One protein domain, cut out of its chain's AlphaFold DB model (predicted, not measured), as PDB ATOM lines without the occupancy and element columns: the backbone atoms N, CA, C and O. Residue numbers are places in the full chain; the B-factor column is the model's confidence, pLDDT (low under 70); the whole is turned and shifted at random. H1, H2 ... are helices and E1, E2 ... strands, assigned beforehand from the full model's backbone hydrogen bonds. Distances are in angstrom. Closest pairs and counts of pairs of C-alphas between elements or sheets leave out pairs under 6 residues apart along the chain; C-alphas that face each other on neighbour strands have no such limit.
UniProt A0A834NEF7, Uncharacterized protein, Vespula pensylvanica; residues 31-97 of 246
ATOM      1  N   ALA A  31     248.880  41.820  44.151       52.97
ATOM      2  CA  ALA A  31     249.581  42.071  45.411       52.97
ATOM      3  C   ALA A  31     249.048  41.182  46.551       52.97
ATOM      4  O   ALA A  31     249.838  40.650  47.331       52.97
ATOM      5  N   LEU A  32     247.727  40.963  46.604       52.34
ATOM      6  CA  LEU A  32     247.097  40.041  47.555       52.34
ATOM      7  C   LEU A  32     247.442  38.575  47.255       52.34
ATOM      8  O   LEU A  32     247.667  37.818  48.196       52.34
ATOM      9  N   SER A  33     247.566  38.180  45.981       52.19
ATOM     10  CA  SER A  33     248.053  36.836  45.640       52.19
ATOM     11  C   SER A  33     249.538  36.658  45.984       52.19
ATOM     12  O   SER A  33     249.924  35.602  46.478       52.19
ATOM     13  N   SER A  34     250.372  37.691  45.824       51.41
ATOM     14  CA  SER A  34     251.824  37.597  46.061       51.41
ATOM     15  C   SER A  34     252.236  37.419  47.530       51.41
ATOM     16  O   SER A  34     253.321  36.911  47.796       51.41
ATOM     17  N   CYS A  35     251.391  37.825  48.484       50.78
ATOM     18  CA  CYS A  35     251.645  37.649  49.919       50.78
ATOM     19  C   CYS A  35     251.507  36.178  50.345       50.78
ATOM     20  O   CYS A  35     252.279  35.686  51.162       50.78
ATOM     21  N   VAL A  36     250.562  35.458  49.738       55.53
ATOM     22  CA  VAL A  36     250.277  34.056  50.070       55.53
ATOM     23  C   VAL A  36     251.315  33.112  49.451       55.53
ATOM     24  O   VAL A  36     251.693  32.125  50.069       55.53
ATOM     25  N   HIS A  37     251.846  33.449  48.271       54.72
ATOM     26  CA  HIS A  37     252.809  32.603  47.551       54.72
ATOM     27  C   HIS A  37     254.239  32.635  48.118       54.72
ATOM     28  O   HIS A  37     255.035  31.768  47.786       54.72
ATOM     29  N   LYS A  38     254.599  33.629  48.943       59.12
ATOM     30  CA  LYS A  38     255.995  33.822  49.388       59.12
ATOM     31  C   LYS A  38     256.350  33.139  50.708       59.12
ATOM     32  O   LYS A  38     257.529  33.068  51.034       59.12
ATOM     33  N   CYS A  39     255.364  32.662  51.468       54.81
ATOM     34  CA  CYS A  39     255.586  32.198  52.844       54.81
ATOM     35  C   CYS A  39     255.227  30.727  53.074       54.81
ATOM     36  O   CYS A  39     255.488  30.208  54.155       54.81
ATOM     37  N   VAL A  40     254.621  30.059  52.094       61.44
ATOM     38  CA  VAL A  40     254.120  28.695  52.242       61.44
ATOM     39  C   VAL A  40     254.543  27.922  51.000       61.44
ATOM     40  O   VAL A  40     254.150  28.289  49.894       61.44
ATOM     41  N   GLY A  41     255.378  26.894  51.172       71.75
ATOM     42  CA  GLY A  41     255.740  25.985  50.081       71.75
ATOM     43  C   GLY A  41     254.495  25.388  49.415       71.75
ATOM     44  O   GLY A  41     253.403  25.413  49.992       71.75
ATOM     45  N   SER A  42     254.649  24.850  48.205       75.94
ATOM     46  CA  SER A  42     253.562  24.216  47.437       75.94
ATOM     47  C   SER A  42     252.731  23.240  48.284       75.94
ATOM     48  O   SER A  42     251.502  23.278  48.238       75.94
ATOM     49  N   GLU A  43     253.389  22.465  49.150       80.31
ATOM     50  CA  GLU A  43     252.756  21.530  50.088       80.31
ATOM     51  C   GLU A  43     251.829  22.213  51.103       80.31
ATOM     52  O   GLU A  43     250.708  21.768  51.355       80.31
ATOM     53  N   GLY A  44     252.268  23.325  51.697       84.31
ATOM     54  CA  GLY A  44     251.449  24.044  52.669       84.31
ATOM     55  C   GLY A  44     250.259  24.740  52.004       84.31
ATOM     56  O   GLY A  44     249.180  24.804  52.594       84.31
ATOM     57  N   LEU A  45     250.405  25.194  50.754       86.75
ATOM     58  CA  LEU A  45     249.288  25.741  49.981       86.75
ATOM     59  C   LEU A  45     248.243  24.668  49.666       86.75
ATOM     60  O   LEU A  45     247.048  24.951  49.750       86.75
ATOM     61  N   GLN A  46     248.664  23.440  49.359       91.44
ATOM     62  CA  GLN A  46     247.749  22.321  49.133       91.44
ATOM     63  C   GLN A  46     246.997  21.940  50.415       91.44
ATOM     64  O   GLN A  46     245.774  21.811  50.390       91.44
ATOM     65  N   LYS A  47     247.688  21.882  51.563       92.44
ATOM     66  CA  LYS A  47     247.050  21.658  52.875       92.44
ATOM     67  C   LYS A  47     246.015  22.737  53.205       92.44
ATOM     68  O   LYS A  47     244.908  22.414  53.630       92.44
ATOM     69  N   ILE A  48     246.336  24.009  52.952       93.88
ATOM     70  CA  ILE A  48     245.400  25.124  53.158       93.88
ATOM     71  C   ILE A  48     244.191  25.000  52.225       93.88
ATOM     72  O   ILE A  48     243.061  25.141  52.686       93.88
ATOM     73  N   ARG A  49     244.400  24.706  50.935       94.44
ATOM     74  CA  ARG A  49     243.299  24.496  49.978       94.44
ATOM     75  C   ARG A  49     242.378  23.367  50.429       94.44
ATOM     76  O   ARG A  49     241.168  23.569  50.469       94.44
ATOM     77  N   ASN A  50     242.943  22.236  50.843       96.38
ATOM     78  CA  ASN A  50     242.177  21.097  51.346       96.38
ATOM     79  C   ASN A  50     241.374  21.473  52.595       96.38
ATOM     80  O   ASN A  50     240.200  21.130  52.696       96.38
ATOM     81  N   HIS A  51     241.972  22.215  53.529       97.50
ATOM     82  CA  HIS A  51     241.276  22.657  54.735       97.50
ATOM     83  C   HIS A  51     240.124  23.620  54.422       97.50
ATOM     84  O   HIS A  51     239.027  23.460  54.953       97.50
ATOM     85  N   ILE A  52     240.342  24.578  53.513       96.12
ATOM     86  CA  ILE A  52     239.288  25.485  53.039       96.12
ATOM     87  C   ILE A  52     238.156  24.680  52.395       96.12
ATOM     88  O   ILE A  52     236.997  24.905  52.724       96.12
ATOM     89  N   MET A  53     238.476  23.722  51.524       96.06
ATOM     90  CA  MET A  53     237.477  22.894  50.849       96.06
ATOM     91  C   MET A  53     236.662  22.057  51.842       96.06
ATOM     92  O   MET A  53     235.437  22.074  51.780       96.06
ATOM     93  N   LYS A  54     237.314  21.417  52.822       97.81
ATOM     94  CA  LYS A  54     236.630  20.685  53.903       97.81
ATOM     95  C   LYS A  54     235.690  21.590  54.702       97.81
ATOM     96  O   LYS A  54     234.554  21.211  54.955       97.81
ATOM     97  N   ALA A  55     236.135  22.792  55.068       97.19
ATOM     98  CA  ALA A  55     235.309  23.740  55.814       97.19
ATOM     99  C   ALA A  55     234.098  24.236  55.003       97.19
ATOM    100  O   ALA A  55     233.014  24.414  55.558       97.19
ATOM    101  N   LEU A  56     234.271  24.447  53.695       96.38
ATOM    102  CA  LEU A  56     233.175  24.817  52.800       96.38
ATOM    103  C   LEU A  56     232.169  23.674  52.647       96.38
ATOM    104  O   LEU A  56     230.977  23.918  52.814       96.38
ATOM    105  N   ASN A  57     232.641  22.449  52.405       96.31
ATOM    106  CA  ASN A  57     231.785  21.266  52.294       96.31
ATOM    107  C   ASN A  57     230.998  21.039  53.582       96.31
ATOM    108  O   ASN A  57     229.779  20.935  53.527       96.31
ATOM    109  N   PHE A  58     231.660  21.113  54.740       97.62
ATOM    110  CA  PHE A  58     230.985  21.049  56.034       97.62
ATOM    111  C   PHE A  58     229.883  22.108  56.152       97.62
ATOM    112  O   PHE A  58     228.771  21.807  56.577       97.62
ATOM    113  N   GLY A  59     230.161  23.355  55.758       96.44
ATOM    114  CA  GLY A  59     229.168  24.430  55.762       96.44
ATOM    115  C   GLY A  59     227.975  24.161  54.839       96.44
ATOM    116  O   GLY A  59     226.860  24.553  55.173       96.44
ATOM    117  N   ILE A  60     228.193  23.497  53.704       95.94
ATOM    118  CA  ILE A  60     227.138  23.130  52.750       95.94
ATOM    119  C   ILE A  60     226.317  21.947  53.278       95.94
ATOM    120  O   ILE A  60     225.095  22.036  53.336       95.94
ATOM    121  N   GLU A  61     226.974  20.879  53.726       96.56
ATOM    122  CA  GLU A  61     226.340  19.664  54.262       96.56
ATOM    123  C   GLU A  61     225.516  19.949  55.522       96.56
ATOM    124  O   GLU A  61     224.409  19.442  55.679       96.56
ATOM    125  N   SER A  62     226.019  20.819  56.399       95.69
ATOM    126  CA  SER A  62     225.290  21.276  57.591       95.69
ATOM    127  C   SER A  62     224.154  22.258  57.284       95.69
ATOM    128  O   SER A  62     223.414  22.644  58.189       95.69
ATOM    129  N   GLY A  63     224.017  22.700  56.029       95.06
ATOM    130  CA  GLY A  63     223.002  23.664  55.616       95.06
ATOM    131  C   GLY A  63     223.262  25.092  56.102       95.06
ATOM    132  O   GLY A  63     222.344  25.909  56.096       95.06
ATOM    133  N   TYR A  64     224.483  25.435  56.528       95.94
ATOM    134  CA  TYR A  64     224.864  26.813  56.871       95.94
ATOM    135  C   TYR A  64     225.166  27.676  55.640       95.94
ATOM    136  O   TYR A  64     224.967  28.898  55.673       95.94
ATOM    137  N   LEU A  65     225.654  27.051  54.569       96.50
ATOM    138  CA  LEU A  65     225.955  27.664  53.281       96.50
ATOM    139  C   LEU A  65     225.076  27.036  52.197       96.50
ATOM    140  O   LEU A  65     225.021  25.822  52.052       96.50
ATOM    141  N   VAL A  66     224.426  27.879  51.402       96.12
ATOM    142  CA  VAL A  66     223.566  27.484  50.285       96.12
ATOM    143  C   VAL A  66     224.225  27.934  48.981       96.12
ATOM    144  O   VAL A  66     224.426  29.143  48.796       96.12
ATOM    145  N   PRO A  67     224.571  27.009  48.071       95.44
ATOM    146  CA  PRO A  67     225.026  27.355  46.731       95.44
ATOM    147  C   PRO A  67     223.950  28.153  45.999       95.44
ATOM    148  O   PRO A  67     222.800  27.733  45.913       95.44
ATOM    149  N   THR A  68     224.313  29.327  45.490       94.44
ATOM    150  CA  THR A  68     223.382  30.160  44.709       94.44
ATOM    151  C   THR A  68     223.550  29.978  43.210       94.44
ATOM    152  O   THR A  68     222.699  30.411  42.444       94.44
ATOM    153  N   ASP A  69     224.677  29.410  42.796       93.00
ATOM    154  CA  ASP A  69     225.030  29.186  41.401       93.00
ATOM    155  C   ASP A  69     225.367  27.705  41.204       93.00
ATOM    156  O   ASP A  69     225.951  27.084  42.096       93.00
ATOM    157  N   ALA A  70     225.050  27.165  40.027       90.81
ATOM    158  CA  ALA A  70     225.335  25.781  39.654       90.81
ATOM    159  C   ALA A  70     226.844  25.478  39.666       90.81
ATOM    160  O   ALA A  70     227.253  24.334  39.835       90.81
ATOM    161  N   THR A  71     227.683  26.511  39.530       92.00
ATOM    162  CA  THR A  71     229.145  26.376  39.570       92.00
ATOM    163  C   THR A  71     229.751  26.439  40.979       92.00
ATOM    164  O   THR A  71     230.975  26.413  41.104       92.00
ATOM    165  N   TYR A  72     228.940  26.570  42.040       87.75
ATOM    166  CA  TYR A  72     229.378  26.676  43.447       87.75
ATOM    167  C   TYR A  72     230.352  27.833  43.749       87.75
ATOM    168  O   TYR A  72     230.923  27.922  44.836       87.75
ATOM    169  N   LYS A  73     230.518  28.781  42.818       91.38
ATOM    170  CA  LYS A  73     231.387  29.958  42.994       91.38
ATOM    171  C   LYS A  73     230.804  30.990  43.954       91.38
ATOM    172  O   LYS A  73     231.546  31.782  44.533       91.38
ATOM    173  N   MET A  74     229.481  31.008  44.097       94.19
ATOM    174  CA  MET A  74     228.767  31.908  44.993       94.19
ATOM    175  C   MET A  74     227.973  31.100  46.016       94.19
ATOM    176  O   MET A  74     227.155  30.253  45.658       94.19
ATOM    177  N   LEU A  75     228.231  31.388  47.293       95.62
ATOM    178  CA  LEU A  75     227.570  30.772  48.437       95.62
ATOM    179  C   LEU A  75     226.853  31.857  49.242       95.62
ATOM    180  O   LEU A  75     227.417  32.920  49.524       95.62
ATOM    181  N   ARG A  76     225.615  31.578  49.641       95.56
ATOM    182  CA  ARG A  76     224.810  32.424  50.523       95.56
ATOM    183  C   ARG A  76     224.710  31.780  51.901       95.56
ATOM    184  O   ARG A  76     224.543  30.579  52.014       95.56
ATOM    185  N   VAL A  77     224.767  32.592  52.953       95.06
ATOM    186  CA  VAL A  77     224.523  32.121  54.324       95.06
ATOM    187  C   VAL A  77     223.023  31.917  54.542       95.06
ATOM    188  O   VAL A  77     222.227  32.791  54.175       95.06
ATOM    189  N   SER A  78     222.649  30.796  55.158       92.62
ATOM    190  CA  SER A  78     221.254  30.456  55.463       92.62
ATOM    191  C   SER A  78     220.569  31.505  56.342       92.62
ATOM    192  O   SER A  78     221.183  32.109  57.231       92.62
ATOM    193  N   SER A  79     219.282  31.741  56.082       86.94
ATOM    194  CA  SER A  79     218.443  32.707  56.807       86.94
ATOM    195  C   SER A  79     218.391  32.420  58.300       86.94
ATOM    196  O   SER A  79     218.490  33.360  59.082       86.94
ATOM    197  N   ASP A  80     218.370  31.152  58.694       86.12
ATOM    198  CA  ASP A  80     218.259  30.702  60.084       86.12
ATOM    199  C   ASP A  80     219.390  31.267  60.966       86.12
ATOM    200  O   ASP A  80     219.184  31.673  62.114       86.12
ATOM    201  N   LEU A  81     220.596  31.396  60.399       83.88
ATOM    202  CA  LEU A  81     221.740  32.020  61.069       83.88
ATOM    203  C   LEU A  81     221.622  33.551  61.150       83.88
ATOM    204  O   LEU A  81     222.134  34.177  62.086       83.88
ATOM    205  N   LEU A  82     220.970  34.177  60.171       80.88
ATOM    206  CA  LEU A  82     220.798  35.630  60.093       80.88
ATOM    207  C   LEU A  82     219.622  36.123  60.943       80.88
ATOM    208  O   LEU A  82     219.712  37.192  61.558       80.88
ATOM    209  N   GLU A  83     218.545  35.352  61.016       77.00
ATOM    210  CA  GLU A  83     217.327  35.667  61.762       77.00
ATOM    211  C   GLU A  83     217.598  35.739  63.262       77.00
ATOM    212  O   GLU A  83     217.221  36.720  63.904       77.00
ATOM    213  N   LYS A  84     218.417  34.824  63.797       69.38
ATOM    214  CA  LYS A  84     218.850  34.846  65.205       69.38
ATOM    215  C   LYS A  84     219.646  36.102  65.590       69.38
ATOM    216  O   LYS A  84     219.682  36.486  66.760       69.38
ATOM    217  N   ARG A  85     220.305  36.772  64.633       65.06
ATOM    218  CA  ARG A  85     220.971  38.071  64.880       65.06
ATOM    219  C   ARG A  85     220.010  39.252  64.783       65.06
ATOM    220  O   ARG A  85     220.280  40.284  65.400       65.06
ATOM    221  N   ARG A  86     218.937  39.132  63.998       64.94
ATOM    222  CA  ARG A  86     217.921  40.180  63.844       64.94
ATOM    223  C   ARG A  86     216.956  40.200  65.028       64.94
ATOM    224  O   ARG A  86     216.730  41.289  65.545       64.94
ATOM    225  N   SER A  87     216.522  39.042  65.531       60.94
ATOM    226  CA  SER A  87     215.655  38.953  66.721       60.94
ATOM    227  C   SER A  87     216.295  39.590  67.961       60.94
ATOM    228  O   SER A  87     215.696  40.440  68.613       60.94
ATOM    229  N   ARG A  88     217.587  39.333  68.205       60.62
ATOM    230  CA  ARG A  88     218.340  39.958  69.315       60.62
ATOM    231  C   ARG A  88     218.448  41.485  69.229       60.62
ATOM    232  O   ARG A  88     218.779  42.133  70.221       60.62
ATOM    233  N   ARG A  89     218.271  42.075  68.040       59.00
ATOM    234  CA  ARG A  89     218.303  43.536  67.846       59.00
ATOM    235  C   ARG A  89     216.932  44.178  68.033       59.00
ATOM    236  O   ARG A  89     216.896  45.353  68.387       59.00
ATOM    237  N   THR A  90     215.849  43.449  67.786       58.50
ATOM    238  CA  THR A  90     214.479  43.946  67.973       58.50
ATOM    239  C   THR A  90     214.025  43.797  69.422       58.50
ATOM    240  O   THR A  90     213.511  44.761  69.974       58.50
ATOM    241  N   GLU A  91     214.368  42.695  70.098       57.41
ATOM    242  CA  GLU A  91     214.015  42.481  71.516       57.41
ATOM    243  C   GLU A  91     214.558  43.587  72.443       57.41
ATOM    244  O   GLU A  91     213.863  44.052  73.340       57.41
ATOM    245  N   LYS A  92     215.764  44.110  72.170       57.31
ATOM    246  CA  LYS A  92     216.335  45.229  72.946       57.31
ATOM    247  C   LYS A  92     215.620  46.568  72.745       57.31
ATOM    248  O   LYS A  92     215.762  47.445  73.587       57.31
ATOM    249  N   LYS A  93     214.899  46.759  71.635       53.75
ATOM    250  CA  LYS A  93     214.115  47.982  71.390       53.75
ATOM    251  C   LYS A  93     212.693  47.879  71.941       53.75
ATOM    252  O   LYS A  93     212.099  48.900  72.289       53.75
ATOM    253  N   ASP A  94     212.176  46.664  72.078       50.78
ATOM    254  CA  ASP A  94     210.848  46.434  72.639       50.78
ATOM    255  C   ASP A  94     210.855  46.492  74.183       50.78
ATOM    256  O   ASP A  94     209.875  46.917  74.796       50.78
ATOM    257  N   GLU A  95     211.979  46.202  74.850       51.97
ATOM    258  CA  GLU A  95     212.101  46.385  76.312       51.97
ATOM    259  C   GLU A  95     212.169  47.856  76.769       51.97
ATOM    260  O   GLU A  95     211.715  48.178  77.870       51.97
ATOM    261  N   GLU A  96     212.678  48.777  75.944       50.78
ATOM    262  CA  GLU A  96     212.666  50.217  76.265       50.78
ATOM    263  C   GLU A  96     211.304  50.875  75.994       50.78
ATOM    264  O   GLU A  96     210.947  51.850  76.655       50.78
ATOM    265  N   THR A  97     210.495  50.328  75.083       50.09
ATOM    266  CA  THR A  97     209.169  50.883  74.754       50.09
ATOM    267  C   THR A  97     208.035  50.283  75.590       50.09
ATOM    268  O   THR A  97     207.021  50.944  75.825       50.09
TER     269      THR A  97
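Overview. This is residues 31 to 97 of the 246 residues of an uncharacterized protein of Vespula pensylvanica (UniProt A0A834NEF7). Two long helices, H2 and H3, make the arms of a wide, open V, with the small strand hairpin of E1 and E2 at the bend and the short helix H1 turned off at the far end of H2. The two arms are apart from each other, with the hairpin of E1 and E2 between them along the chain, and residues 82 to 97 of H3 stick out free. The printed part has 67 residues, with three named helices and two named strands in the order H1, H2, E1, E2, H3; the sheet E1 - E2 is antiparallel and the class is mostly helix. It is extended, with a radius of gyration of the C-alphas of 18.5 A and spans of 58 by 27 by 18 A.

Along the chain. H1, residues 31 to 37, begins at C-alpha 31 (249.581, 42.071, 45.411). H2, residues 42 to 61, is 28.4 A long and begins at C-alpha 42 (253.562, 24.216, 47.437). E1 is residues 65 to 67 and E2 residues 75 to 77. H3, residues 79 to 97, is 27.2 A long and ends at C-alpha 97 (209.169, 50.883, 74.754).

Arrangement. H1 and H2 are only just apart, their closest C-alphas 8.1 A from each other. The closest C-alphas of H2 and E1, those of Gly 59 and Leu 65, are 5.2 A apart. E1 and E2 form a hairpin, with N 66 and O 76 within hydrogen-bond range at 2.8 A. H2 and E2 are near each other, with 6 pairs of C-alphas within 10 A. H2 and H3 are apart. Every O i to N i+4 pair is within range in H2, but 2 of 3 in H1 and 7 of 15 in H3, where 8 of 16 O i to N i+3 pairs are.

Size, cuts and confidence. The C-alphas farthest apart, those of Ser 42 and Thr 97, are 58.5 A apart. The printed part has no cut, and no link is long. Residues 31 to 40 and 84 to 97 have pLDDT under 70.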